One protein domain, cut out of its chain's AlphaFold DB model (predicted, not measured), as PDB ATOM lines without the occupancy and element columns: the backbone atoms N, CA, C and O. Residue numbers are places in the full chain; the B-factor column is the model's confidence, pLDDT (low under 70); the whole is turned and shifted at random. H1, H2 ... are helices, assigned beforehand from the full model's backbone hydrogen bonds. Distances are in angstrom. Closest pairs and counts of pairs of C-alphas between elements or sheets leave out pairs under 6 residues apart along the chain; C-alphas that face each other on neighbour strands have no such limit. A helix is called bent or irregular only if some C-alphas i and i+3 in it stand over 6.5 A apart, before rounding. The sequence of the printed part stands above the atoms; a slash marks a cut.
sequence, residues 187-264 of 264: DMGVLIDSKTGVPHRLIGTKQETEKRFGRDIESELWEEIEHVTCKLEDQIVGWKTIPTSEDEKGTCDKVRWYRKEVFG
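What this domain is: This is residues 187 to 264 of the 264 residues of a protein of Aureobasidium pullulans (UniProt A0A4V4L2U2). The picture is a helical hairpin with a short helix at one corner: H2 and H3 run side by side in opposite ways, and the short H1 sits by the first residues of H2, turned about perpendicular to it. A long lead without a named element, residues 187 to 205, passes by H3 on its way into H1, and another long loop, residues 236 to 250, joins H2 to H3, with residues 243 to 249 sticking out. The printed part has 78 residues, with three named helices in the order H1, H2, H3 and no named strand; 40 of the 78 residues are in these helices, and the class is all helix. The whole is only just loose, close to compact, with a radius of gyration of the C-alphas of 14.0 A, and its C-alphas span 41 by 31 by 19 A along their three main axes.

Where its parts are: Start at Asp 187, the first printed residue, whose C-alpha is at (216.912, 186.891, 222.551). From there, read through residues 187 to 205, which hold no named element, until you reach C-alpha 206 at (236.894, 173.442, 219.093). Here H1 begins; it takes in residues 206 to 213 and measures 10.4 A from first to last C-alpha. Next look at C-alpha 217 at (238.867, 181.932, 217.529), where H2 begins; this is the longest helix, residues 217 to 235, 25.2 A from first to last C-alpha. Near residue 229 you will find a kink of 45 degrees in it, and H2 is irregular: C-alphas 231 and 234 are 7.9 A apart, where about 5 A is found in a regular helix. After residues 236 to 250, which again hold no named element, H3 takes residues 251 to 263, 17.5 A from first to last C-alpha, and ends with C-alpha 263 at (234.436, 177.142, 226.637).

How they stand to each other: Take H1 and H2 first: they only just touch, with 3 pairs of C-alphas within 8 A, and they touch only at the corner by their link. H2 touches H1 with residues 217 to 218 alone, and the closest C-alphas of the two helices are those of Thr 209 and Ile 217, 6.7 A apart. The lines of the two helices stand at 85 degrees, about perpendicular. Now go on to H2 and H3, a helical hairpin: they touch, with 13 pairs of C-alphas within 8 A. Their closest C-alphas are those of Cys 230 and Cys 252, 5.0 A apart. They run opposite ways at a shallow tilt of 13 degrees, though the line of H2 is a rough one, and their centres are 10.3 A apart. H1 and H3 are apart. If you check the backbone, each O i to N i+4 pair in H1 and H3 is within hydrogen-bond range, while in H2 this holds for 12 of 15.

The domain as a whole: The two C-alphas farthest apart are those of Lys 211 and Ser 245, at 43.1 A; those of the first and last printed residues, Asp 187 and Gly 264, are 22.5 A apart. Residue 264 is the chain's last, and the printed part has no cut. The link from H1 to H2 is tight, with 3 residues; the link from H2 to H3 is long, with 15 residues, and its residues 243 to 249 stand free. Look at the B-factor column for the model's own confidence: the mean pLDDT of the printed part is 84.3, and the 13 residues from 237 to 249 are under 70.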
ATOM      1  N   ASP A 187     218.320 186.673 222.911       87.00
ATOM      2  CA  ASP A 187     216.912 186.891 222.551       87.00
ATOM      3  C   ASP A 187     216.471 186.024 221.363       87.00
ATOM      4  O   ASP A 187     215.346 185.523 221.325       87.00
ATOM      5  N   MET A 188     217.367 185.797 220.400       87.62
ATOM      6  CA  MET A 188     217.126 184.891 219.275       87.62
ATOM      7  C   MET A 188     217.149 183.409 219.683       87.62
ATOM      8  O   MET A 188     216.699 182.566 218.907       87.62
ATOM      9  N   GLY A 189     217.697 183.072 220.855       89.56
ATOM     10  CA  GLY A 189     217.803 181.697 221.348       89.56
ATOM     11  C   GLY A 189     218.789 180.812 220.578       89.56
ATOM     12  O   GLY A 189     218.829 179.611 220.808       89.56
ATOM     13  N   VAL A 190     219.606 181.380 219.684       91.25
ATOM     14  CA  VAL A 190     220.506 180.630 218.781       91.25
ATOM     15  C   VAL A 190     221.717 180.007 219.475       91.25
ATOM     16  O   VAL A 190     222.427 179.219 218.863       91.25
ATOM     17  N   LEU A 191     221.978 180.387 220.726       93.75
ATOM     18  CA  LEU A 191     223.089 179.878 221.536       93.75
ATOM     19  C   LEU A 191     222.754 178.579 222.276       93.75
ATOM     20  O   LEU A 191     223.647 177.967 222.864       93.75
ATOM     21  N   ILE A 192     221.473 178.206 222.321       94.25
ATOM     22  CA  ILE A 192     220.960 177.079 223.094       94.25
ATOM     23  C   ILE A 192     220.206 176.160 222.147       94.25
ATOM     24  O   ILE A 192     219.262 176.578 221.482       94.25
ATOM     25  N   ASP A 193     220.582 174.886 222.147       93.12
ATOM     26  CA  ASP A 193     219.898 173.877 221.356       93.12
ATOM     27  C   ASP A 193     218.447 173.768 221.837       93.12
ATOM     28  O   ASP A 193     218.163 173.470 223.003       93.12
ATOM     29  N   SER A 194     217.513 174.013 220.922       87.50
ATOM     30  CA  SER A 194     216.091 174.154 221.253       87.50
ATOM     31  C   SER A 194     215.438 172.867 221.775       87.50
ATOM     32  O   SER A 194     214.374 172.926 222.395       87.50
ATOM     33  N   LYS A 195     216.046 171.697 221.539       91.31
ATOM     34  CA  LYS A 195     215.505 170.391 221.952       91.31
ATOM     35  C   LYS A 195     216.153 169.866 223.220       91.31
ATOM     36  O   LYS A 195     215.481 169.213 224.017       91.31
ATOM     37  N   THR A 196     217.448 170.095 223.386       93.62
ATOM     38  CA  THR A 196     218.225 169.574 224.515       93.62
ATOM     39  C   THR A 196     218.387 170.595 225.636       93.62
ATOM     40  O   THR A 196     218.624 170.205 226.777       93.62
ATOM     41  N   GLY A 197     218.243 171.889 225.336       92.94
ATOM     42  CA  GLY A 197     218.519 172.983 226.266       92.94
ATOM     43  C   GLY A 197     220.011 173.172 226.555       92.94
ATOM     44  O   GLY A 197     220.361 173.873 227.504       92.94
ATOM     45  N   VAL A 198     220.891 172.528 225.782       94.31
ATOM     46  CA  VAL A 198     222.342 172.578 225.974       94.31
ATOM     47  C   VAL A 198     222.916 173.755 225.179       94.31
ATOM     48  O   VAL A 198     222.627 173.873 223.986       94.31
ATOM     49  N   PRO A 199     223.722 174.635 225.798       95.50
ATOM     50  CA  PRO A 199     224.382 175.704 225.067       95.50
ATOM     51  C   PRO A 199     225.452 175.141 224.124       95.50
ATOM     52  O   PRO A 199     226.134 174.166 224.448       95.50
ATOM     53  N   HIS A 200     225.611 175.754 222.956       95.00
ATOM     54  CA  HIS A 200     226.553 175.292 221.938       95.00
ATOM     55  C   HIS A 200     227.245 176.449 221.216       95.00
ATOM     56  O   HIS A 200     226.862 177.612 221.322       95.00
ATOM     57  N   ARG A 201     228.284 176.087 220.464       94.38
ATOM     58  CA  ARG A 201     229.079 176.965 219.600       94.38
ATOM     59  C   ARG A 201     228.355 177.318 218.303       94.38
ATOM     60  O   ARG A 201     227.551 176.522 217.818       94.38
ATOM     61  N   LEU A 202     228.691 178.462 217.717       93.81
ATOM     62  CA  LEU A 202     228.092 178.994 216.492       93.81
ATOM     63  C   LEU A 202     228.993 178.881 215.255       93.81
ATOM     64  O   LEU A 202     228.472 178.891 214.141       93.81
ATOM     65  N   ILE A 203     230.316 178.743 215.402       93.19
ATOM     66  CA  ILE A 203     231.246 178.636 214.254       93.19
ATOM     67  C   ILE A 203     232.057 177.338 214.243       93.19
ATOM     68  O   ILE A 203     233.169 177.268 213.714       93.19
ATOM     69  N   GLY A 204     231.443 176.280 214.763       92.50
ATOM     70  CA  GLY A 204     231.945 174.914 214.705       92.50
ATOM     71  C   GLY A 204     232.529 174.443 216.028       92.50
ATOM     72  O   GLY A 204     232.523 175.132 217.046       92.50
ATOM     73  N   THR A 205     233.020 173.214 216.040       94.19
ATOM     74  CA  THR A 205     233.647 172.631 217.228       94.19
ATOM     75  C   THR A 205     235.021 173.250 217.498       94.19
ATOM     76  O   THR A 205     235.680 173.798 216.610       94.19
ATOM     77  N   LYS A 206     235.514 173.086 218.731       95.25
ATOM     78  CA  LYS A 206     236.894 173.442 219.093       95.25
ATOM     79  C   LYS A 206     237.925 172.801 218.157       95.25
ATOM     80  O   LYS A 206     238.834 173.463 217.683       95.25
ATOM     81  N   GLN A 207     237.753 171.519 217.839       95.75
ATOM     82  CA  GLN A 207     238.695 170.801 216.976       95.75
ATOM     83  C   GLN A 207     238.683 171.340 215.541       95.75
ATOM     84  O   GLN A 207     239.732 171.416 214.905       95.75
ATOM     85  N   GLU A 208     237.514 171.715 215.019       93.94
ATOM     86  CA  GLU A 208     237.395 172.299 213.681       93.94
ATOM     87  C   GLU A 208     238.018 173.693 213.609       93.94
ATOM     88  O   GLU A 208     238.738 173.982 212.651       93.94
ATOM     89  N   THR A 209     237.787 174.532 214.623       93.69
ATOM     90  CA  THR A 209     238.367 175.881 214.704       93.69
ATOM     91  C   THR A 209     239.883 175.827 214.901       93.69
ATOM     92  O   THR A 209     240.608 176.416 214.102       93.69
ATOM     93  N   GLU A 210     240.396 175.025 215.837       94.94
ATOM     94  CA  GLU A 210     241.842 174.830 216.030       94.94
ATOM     95  C   GLU A 210     242.521 174.276 214.772       94.94
ATOM     96  O   GLU A 210     243.591 174.739 214.384       94.94
ATOM     97  N   LYS A 211     241.889 173.319 214.082       93.88
ATOM     98  CA  LYS A 211     242.421 172.775 212.827       93.88
ATOM     99  C   LYS A 211     242.462 173.821 211.714       93.88
ATOM    100  O   LYS A 211     243.392 173.807 210.911       93.88
ATOM    101  N   ARG A 212     241.437 174.670 211.613       92.31
ATOM    102  CA  ARG A 212     241.291 175.641 210.520       92.31
ATOM    103  C   ARG A 212     242.112 176.908 210.741       92.31
ATOM    104  O   ARG A 212     242.678 177.420 209.783       92.31
ATOM    105  N   PHE A 213     242.168 177.398 211.973       94.19
ATOM    106  CA  PHE A 213     242.748 178.699 212.315       94.19
ATOM    107  C   PHE A 213     244.033 178.591 213.143       94.19
ATOM    108  O   PHE A 213     244.690 179.598 213.386       94.19
ATOM    109  N   GLY A 214     244.394 177.391 213.612       94.31
ATOM    110  CA  GLY A 214     245.508 177.187 214.545       94.31
ATOM    111  C   GLY A 214     245.211 177.646 215.976       94.31
ATOM    112  O   GLY A 214     246.087 177.557 216.834       94.31
ATOM    113  N   ARG A 215     243.995 178.144 216.228       94.12
ATOM    114  CA  ARG A 215     243.534 178.700 217.503       94.12
ATOM    115  C   ARG A 215     242.015 178.588 217.627       94.12
ATOM    116  O   ARG A 215     241.317 178.422 216.625       94.12
ATOM    117  N   ASP A 216     241.510 178.696 218.847       94.94
ATOM    118  CA  ASP A 216     240.075 178.659 219.135       94.94
ATOM    119  C   ASP A 216     239.478 180.072 219.039       94.94
ATOM    120  O   ASP A 216     239.224 180.734 220.044       94.94
ATOM    121  N   ILE A 217     239.292 180.547 217.802       93.75
ATOM    122  CA  ILE A 217     238.867 181.932 217.529       93.75
ATOM    123  C   ILE A 217     237.515 182.288 218.154       93.75
ATOM    124  O   ILE A 217     237.280 183.445 218.481       93.75
ATOM    125  N   GLU A 218     236.624 181.307 218.319       94.19
ATOM    126  CA  GLU A 218     235.316 181.550 218.918       94.19
ATOM    127  C   GLU A 218     235.449 181.772 220.421       94.19
ATOM    128  O   GLU A 218     234.841 182.694 220.958       94.19
ATOM    129  N   SER A 219     236.286 180.968 221.087       95.50
ATOM    130  CA  SER A 219     236.601 181.176 222.498       95.50
ATOM    131  C   SER A 219     237.172 182.569 222.723       95.50
ATOM    132  O   SER A 219     236.670 183.276 223.588       95.50
ATOM    133  N   GLU A 220     238.173 182.964 221.925       94.88
ATOM    134  CA  GLU A 220     238.819 184.285 221.980       94.88
ATOM    135  C   GLU A 220     237.801 185.422 221.814       94.88
ATOM    136  O   GLU A 220     237.780 186.366 222.603       94.88
ATOM    137  N   LEU A 221     236.898 185.299 220.838       93.56
ATOM    138  CA  LEU A 221     235.831 186.269 220.607       93.56
ATOM    139  C   LEU A 221     234.887 186.392 221.812       93.56
ATOM    140  O   LEU A 221     234.534 187.501 222.210       93.56
ATOM    141  N   TRP A 222     234.510 185.277 222.442       95.19
ATOM    142  CA  TRP A 222     233.669 185.308 223.641       95.19
ATOM    143  C   TRP A 222     234.378 185.871 224.879       95.19
ATOM    144  O   TRP A 222     233.699 186.395 225.765       95.19
ATOM    145  N   GLU A 223     235.714 185.836 224.951       95.38
ATOM    146  CA  GLU A 223     236.454 186.550 226.005       95.38
ATOM    147  C   GLU A 223     236.317 188.066 225.842       95.38
ATOM    148  O   GLU A 223     236.065 188.771 226.822       95.38
ATOM    149  N   GLU A 224     236.419 188.560 224.605       93.31
ATOM    150  CA  GLU A 224     236.237 189.979 224.290       93.31
ATOM    151  C   GLU A 224     234.785 190.420 224.489       93.31
ATOM    152  O   GLU A 224     234.534 191.468 225.084       93.31
ATOM    153  N   ILE A 225     233.806 189.599 224.091       92.25
ATOM    154  CA  ILE A 225     232.386 189.879 224.356       92.25
ATOM    155  C   ILE A 225     232.132 189.964 225.860       92.25
ATOM    156  O   ILE A 225     231.470 190.905 226.303       92.25
ATOM    157  N   GLU A 226     232.675 189.051 226.670       93.06
ATOM    158  CA  GLU A 226     232.577 189.155 228.129       93.06
ATOM    159  C   GLU A 226     233.232 190.441 228.637       93.06
ATOM    160  O   GLU A 226     232.640 191.147 229.455       93.06
ATOM    161  N   HIS A 227     234.427 190.779 228.149       92.06
ATOM    162  CA  HIS A 227     235.121 191.996 228.553       92.06
ATOM    163  C   HIS A 227     234.281 193.243 228.267       92.06
ATOM    164  O   HIS A 227     234.009 194.021 229.185       92.06
ATOM    165  N   VAL A 228     233.835 193.422 227.024       89.31
ATOM    166  CA  VAL A 228     233.041 194.582 226.600       89.31
ATOM    167  C   VAL A 228     231.721 194.621 227.368       89.31
ATOM    168  O   VAL A 228     231.371 195.663 227.919       89.31
ATOM    169  N   THR A 229     231.033 193.485 227.510       87.00
ATOM    170  CA  THR A 229     229.746 193.415 228.225       87.00
ATOM    171  C   THR A 229     229.906 193.749 229.697       87.00
ATOM    172  O   THR A 229     229.130 194.519 230.237       87.00
ATOM    173  N   CYS A 230     230.928 193.228 230.364       86.25
ATOM    174  CA  CYS A 230     231.068 193.381 231.810       86.25
ATOM    175  C   CYS A 230     231.864 194.622 232.244       86.25
ATOM    176  O   CYS A 230     231.901 194.927 233.439       86.25
ATOM    177  N   LYS A 231     232.585 195.291 231.335       87.31
ATOM    178  CA  LYS A 231     233.407 196.477 231.650       87.31
ATOM    179  C   LYS A 231     232.917 197.753 230.987       87.31
ATOM    180  O   LYS A 231     233.198 198.827 231.516       87.31
ATOM    181  N   LEU A 232     232.224 197.645 229.856       83.19
ATOM    182  CA  LEU A 232     231.796 198.778 229.038       83.19
ATOM    183  C   LEU A 232     230.270 198.842 228.858       83.19
ATOM    184  O   LEU A 232     229.809 199.662 228.067       83.19
ATOM    185  N   GLU A 233     229.478 198.057 229.606       70.25
ATOM    186  CA  GLU A 233     227.999 198.087 229.558       70.25
ATOM    187  C   GLU A 233     227.428 199.508 229.629       70.25
ATOM    188  O   GLU A 233     226.547 199.882 228.855       70.25
ATOM    189  N   ASP A 234     227.995 200.352 230.492       70.31
ATOM    190  CA  ASP A 234     227.531 201.723 230.684       70.31
ATOM    191  C   ASP A 234     227.740 202.633 229.466       70.31
ATOM    192  O   ASP A 234     227.113 203.699 229.383       70.31
ATOM    193  N   GLN A 235     228.599 202.227 228.529       74.25
ATOM    194  CA  GLN A 235     228.928 202.964 227.310       74.25
ATOM    195  C   GLN A 235     228.080 202.531 226.105       74.25
ATOM    196  O   GLN A 235     227.989 203.286 225.137       74.25
ATOM    197  N   ILE A 236     227.418 201.370 226.161       70.62
ATOM    198  CA  ILE A 236     226.645 200.817 225.041       70.62
ATOM    199  C   ILE A 236     225.150 201.018 225.305       70.62
ATOM    200  O   ILE A 236     224.527 200.322 226.104       70.62
ATOM    201  N   VAL A 237     224.552 201.989 224.603       63.09
ATOM    202  CA  VAL A 237     223.146 202.410 224.785       63.09
ATOM    203  C   VAL A 237     222.158 201.244 224.620       63.09
ATOM    204  O   VAL A 237     221.159 201.202 225.330       63.09
ATOM    205  N   GLY A 238     222.449 200.292 223.724       61.59
ATOM    206  CA  GLY A 238     221.593 199.134 223.435       61.59
ATOM    207  C   GLY A 238     221.670 197.994 224.454       61.59
ATOM    208  O   GLY A 238     220.752 197.190 224.511       61.59
ATOM    209  N   TRP A 239     222.716 197.934 225.285       61.97
ATOM    210  CA  TRP A 239     222.853 196.912 226.336       61.97
ATOM    211  C   TRP A 239     222.308 197.389 227.685       61.97
ATOM    212  O   TRP A 239     222.203 196.613 228.629       61.97
ATOM    213  N   LYS A 240     221.869 198.654 227.745       52.66
ATOM    214  CA  LYS A 240     221.012 199.205 228.803       52.66
ATOM    215  C   LYS A 240     219.537 198.869 228.577       52.66
ATOM    216  O   LYS A 240     218.667 199.695 228.870       52.66
ATOM    217  N   THR A 241     219.222 197.697 228.031       48.16
ATOM    218  CA  THR A 241     217.846 197.207 228.037       48.16
ATOM    219  C   THR A 241     217.423 196.997 229.484       48.16
ATOM    220  O   THR A 241     217.825 196.057 230.156       48.16
ATOM    221  N   ILE A 242     216.696 198.011 229.959       42.84
ATOM    222  CA  ILE A 242     215.582 198.004 230.902       42.84
ATOM    223  C   ILE A 242     215.391 196.618 231.526       42.84
ATOM    224  O   ILE A 242     215.026 195.708 230.784       42.84
ATOM    225  N   PRO A 243     215.541 196.467 232.858       40.69
ATOM    226  CA  PRO A 243     215.164 195.239 233.537       40.69
ATOM    227  C   PRO A 243     213.691 194.975 233.220       40.69
ATOM    228  O   PRO A 243     212.791 195.622 233.762       40.69
ATOM    229  N   THR A 244     213.432 194.078 232.278       43.16
ATOM    230  CA  THR A 244     212.123 193.455 232.182       43.16
ATOM    231  C   THR A 244     212.029 192.499 233.365       43.16
ATOM    232  O   THR A 244     213.038 192.070 233.923       43.16
ATOM    233  N   SER A 245     210.820 192.200 233.820       44.75
ATOM    234  CA  SER A 245     210.586 191.414 235.038       44.75
ATOM    235  C   SER A 245     211.158 189.981 235.015       44.75
ATOM    236  O   SER A 245     211.002 189.273 236.004       44.75
ATOM    237  N   GLU A 246     211.805 189.556 233.925       45.84
ATOM    238  CA  GLU A 246     212.491 188.264 233.759       45.84
ATOM    239  C   GLU A 246     214.036 188.377 233.785       45.84
ATOM    240  O   GLU A 246     214.731 187.363 233.767       45.84
ATOM    241  N   ASP A 247     214.587 189.593 233.878       48.62
ATOM    242  CA  ASP A 247     216.014 189.902 233.703       48.62
ATOM    243  C   ASP A 247     216.761 190.082 235.044       48.62
ATOM    244  O   ASP A 247     217.502 191.039 235.260       48.62
ATOM    245  N   GLU A 248     216.581 189.155 235.993       49.28
ATOM    246  CA  GLU A 248     217.311 189.189 237.280       49.28
ATOM    247  C   GLU A 248     218.837 188.982 237.126       49.28
ATOM    248  O   GLU A 248     219.591 189.249 238.060       49.28
ATOM    249  N   LYS A 249     219.302 188.523 235.953       58.78
ATOM    250  CA  LYS A 249     220.715 188.304 235.602       58.78
ATOM    251  C   LYS A 249     221.035 189.126 234.353       58.78
ATOM    252  O   LYS A 249     220.667 188.717 233.255       58.78
ATOM    253  N   GLY A 250     221.678 190.281 234.510       77.38
ATOM    254  CA  GLY A 250     222.005 191.168 233.386       77.38
ATOM    255  C   GLY A 250     222.858 190.491 232.299       77.38
ATOM    256  O   GLY A 250     223.403 189.402 232.502       77.38
ATOM    257  N   THR A 251     223.018 191.143 231.142       83.94
ATOM    258  CA  THR A 251     223.736 190.598 229.969       83.94
ATOM    259  C   THR A 251     225.118 190.035 230.320       83.94
ATOM    260  O   THR A 251     225.463 188.946 229.868       83.94
ATOM    261  N   CYS A 252     225.881 190.703 231.196       87.94
ATOM    262  CA  CYS A 252     227.188 190.221 231.664       87.94
ATOM    263  C   CYS A 252     227.119 188.826 232.318       87.94
ATOM    264  O   CYS A 252     227.968 187.973 232.050       87.94
ATOM    265  N   ASP A 253     226.101 188.549 233.135       88.75
ATOM    266  CA  ASP A 253     225.953 187.252 233.801       88.75
ATOM    267  C   ASP A 253     225.548 186.149 232.816       88.75
ATOM    268  O   ASP A 253     226.045 185.025 232.923       88.75
ATOM    269  N   LYS A 254     224.698 186.467 231.826       90.88
ATOM    270  CA  LYS A 254     224.348 185.537 230.737       90.88
ATOM    271  C   LYS A 254     225.584 185.173 229.911       90.88
ATOM    272  O   LYS A 254     225.831 183.991 229.680       90.88
ATOM    273  N   VAL A 255     226.399 186.165 229.540       93.06
ATOM    274  CA  VAL A 255     227.657 185.954 228.803       93.06
ATOM    275  C   VAL A 255     228.639 185.102 229.612       93.06
ATOM    276  O   VAL A 255     229.165 184.124 229.087       93.06
ATOM    277  N   ARG A 256     228.850 185.402 230.903       94.12
ATOM    278  CA  ARG A 256     229.723 184.602 231.786       94.12
ATOM    279  C   ARG A 256     229.271 183.157 231.917       94.12
ATOM    280  O   ARG A 256     230.103 182.250 231.894       94.12
ATOM    281  N   TRP A 257     227.967 182.944 232.090       94.88
ATOM    282  CA  TRP A 257     227.391 181.606 232.136       94.88
ATOM    283  C   TRP A 257     227.663 180.865 230.828       94.88
ATOM    284  O   TRP A 257     228.266 179.796 230.859       94.88
ATOM    285  N   TYR A 258     227.301 181.461 229.691       95.94
ATOM    286  CA  TYR A 258     227.483 180.841 228.383       95.94
ATOM    287  C   TYR A 258     228.955 180.502 228.123       95.94
ATOM    288  O   TYR A 258     229.275 179.367 227.768       95.94
ATOM    289  N   ARG A 259     229.868 181.445 228.392       96.06
ATOM    290  CA  ARG A 259     231.304 181.229 228.199       96.06
ATOM    291  C   ARG A 259     231.812 180.055 229.035       96.06
ATOM    292  O   ARG A 259     232.544 179.214 228.524       96.06
ATOM    293  N   LYS A 260     231.400 179.972 230.301       96.25
ATOM    294  CA  LYS A 260     231.782 178.873 231.192       96.25
ATOM    295  C   LYS A 260     231.252 177.522 230.706       96.25
ATOM    296  O   LYS A 260     231.992 176.550 230.746       96.25
ATOM    297  N   GLU A 261     229.997 177.443 230.276       96.62
ATOM    298  CA  GLU A 261     229.405 176.164 229.864       96.62
ATOM    299  C   GLU A 261     229.940 175.671 228.509       96.62
ATOM    300  O   GLU A 261     230.043 174.464 228.297       96.62
ATOM    301  N   VAL A 262     230.297 176.582 227.596       96.75
ATOM    302  CA  VAL A 262     230.705 176.233 226.221       96.75
ATOM    303  C   VAL A 262     232.227 176.188 226.028       96.75
ATOM    304  O   VAL A 262     232.721 175.430 225.184       96.75
ATOM    305  N   PHE A 263     232.983 176.980 226.793       95.38
ATOM    306  CA  PHE A 263     234.436 177.142 226.637       95.38
ATOM    307  C   PHE A 263     235.243 176.892 227.924       95.38
ATOM    308  O   PHE A 263     236.473 176.940 227.865       95.38
ATOM    309  N   GLY A 264     234.578 176.664 229.065       83.62
ATOM    310  CA  GLY A 264     235.210 176.438 230.374       83.62
ATOM    311  C   GLY A 264     235.651 175.008 230.661       83.62
ATOM    312  O   GLY A 264     235.462 174.108 229.813       83.62
TER     313      GLY A 264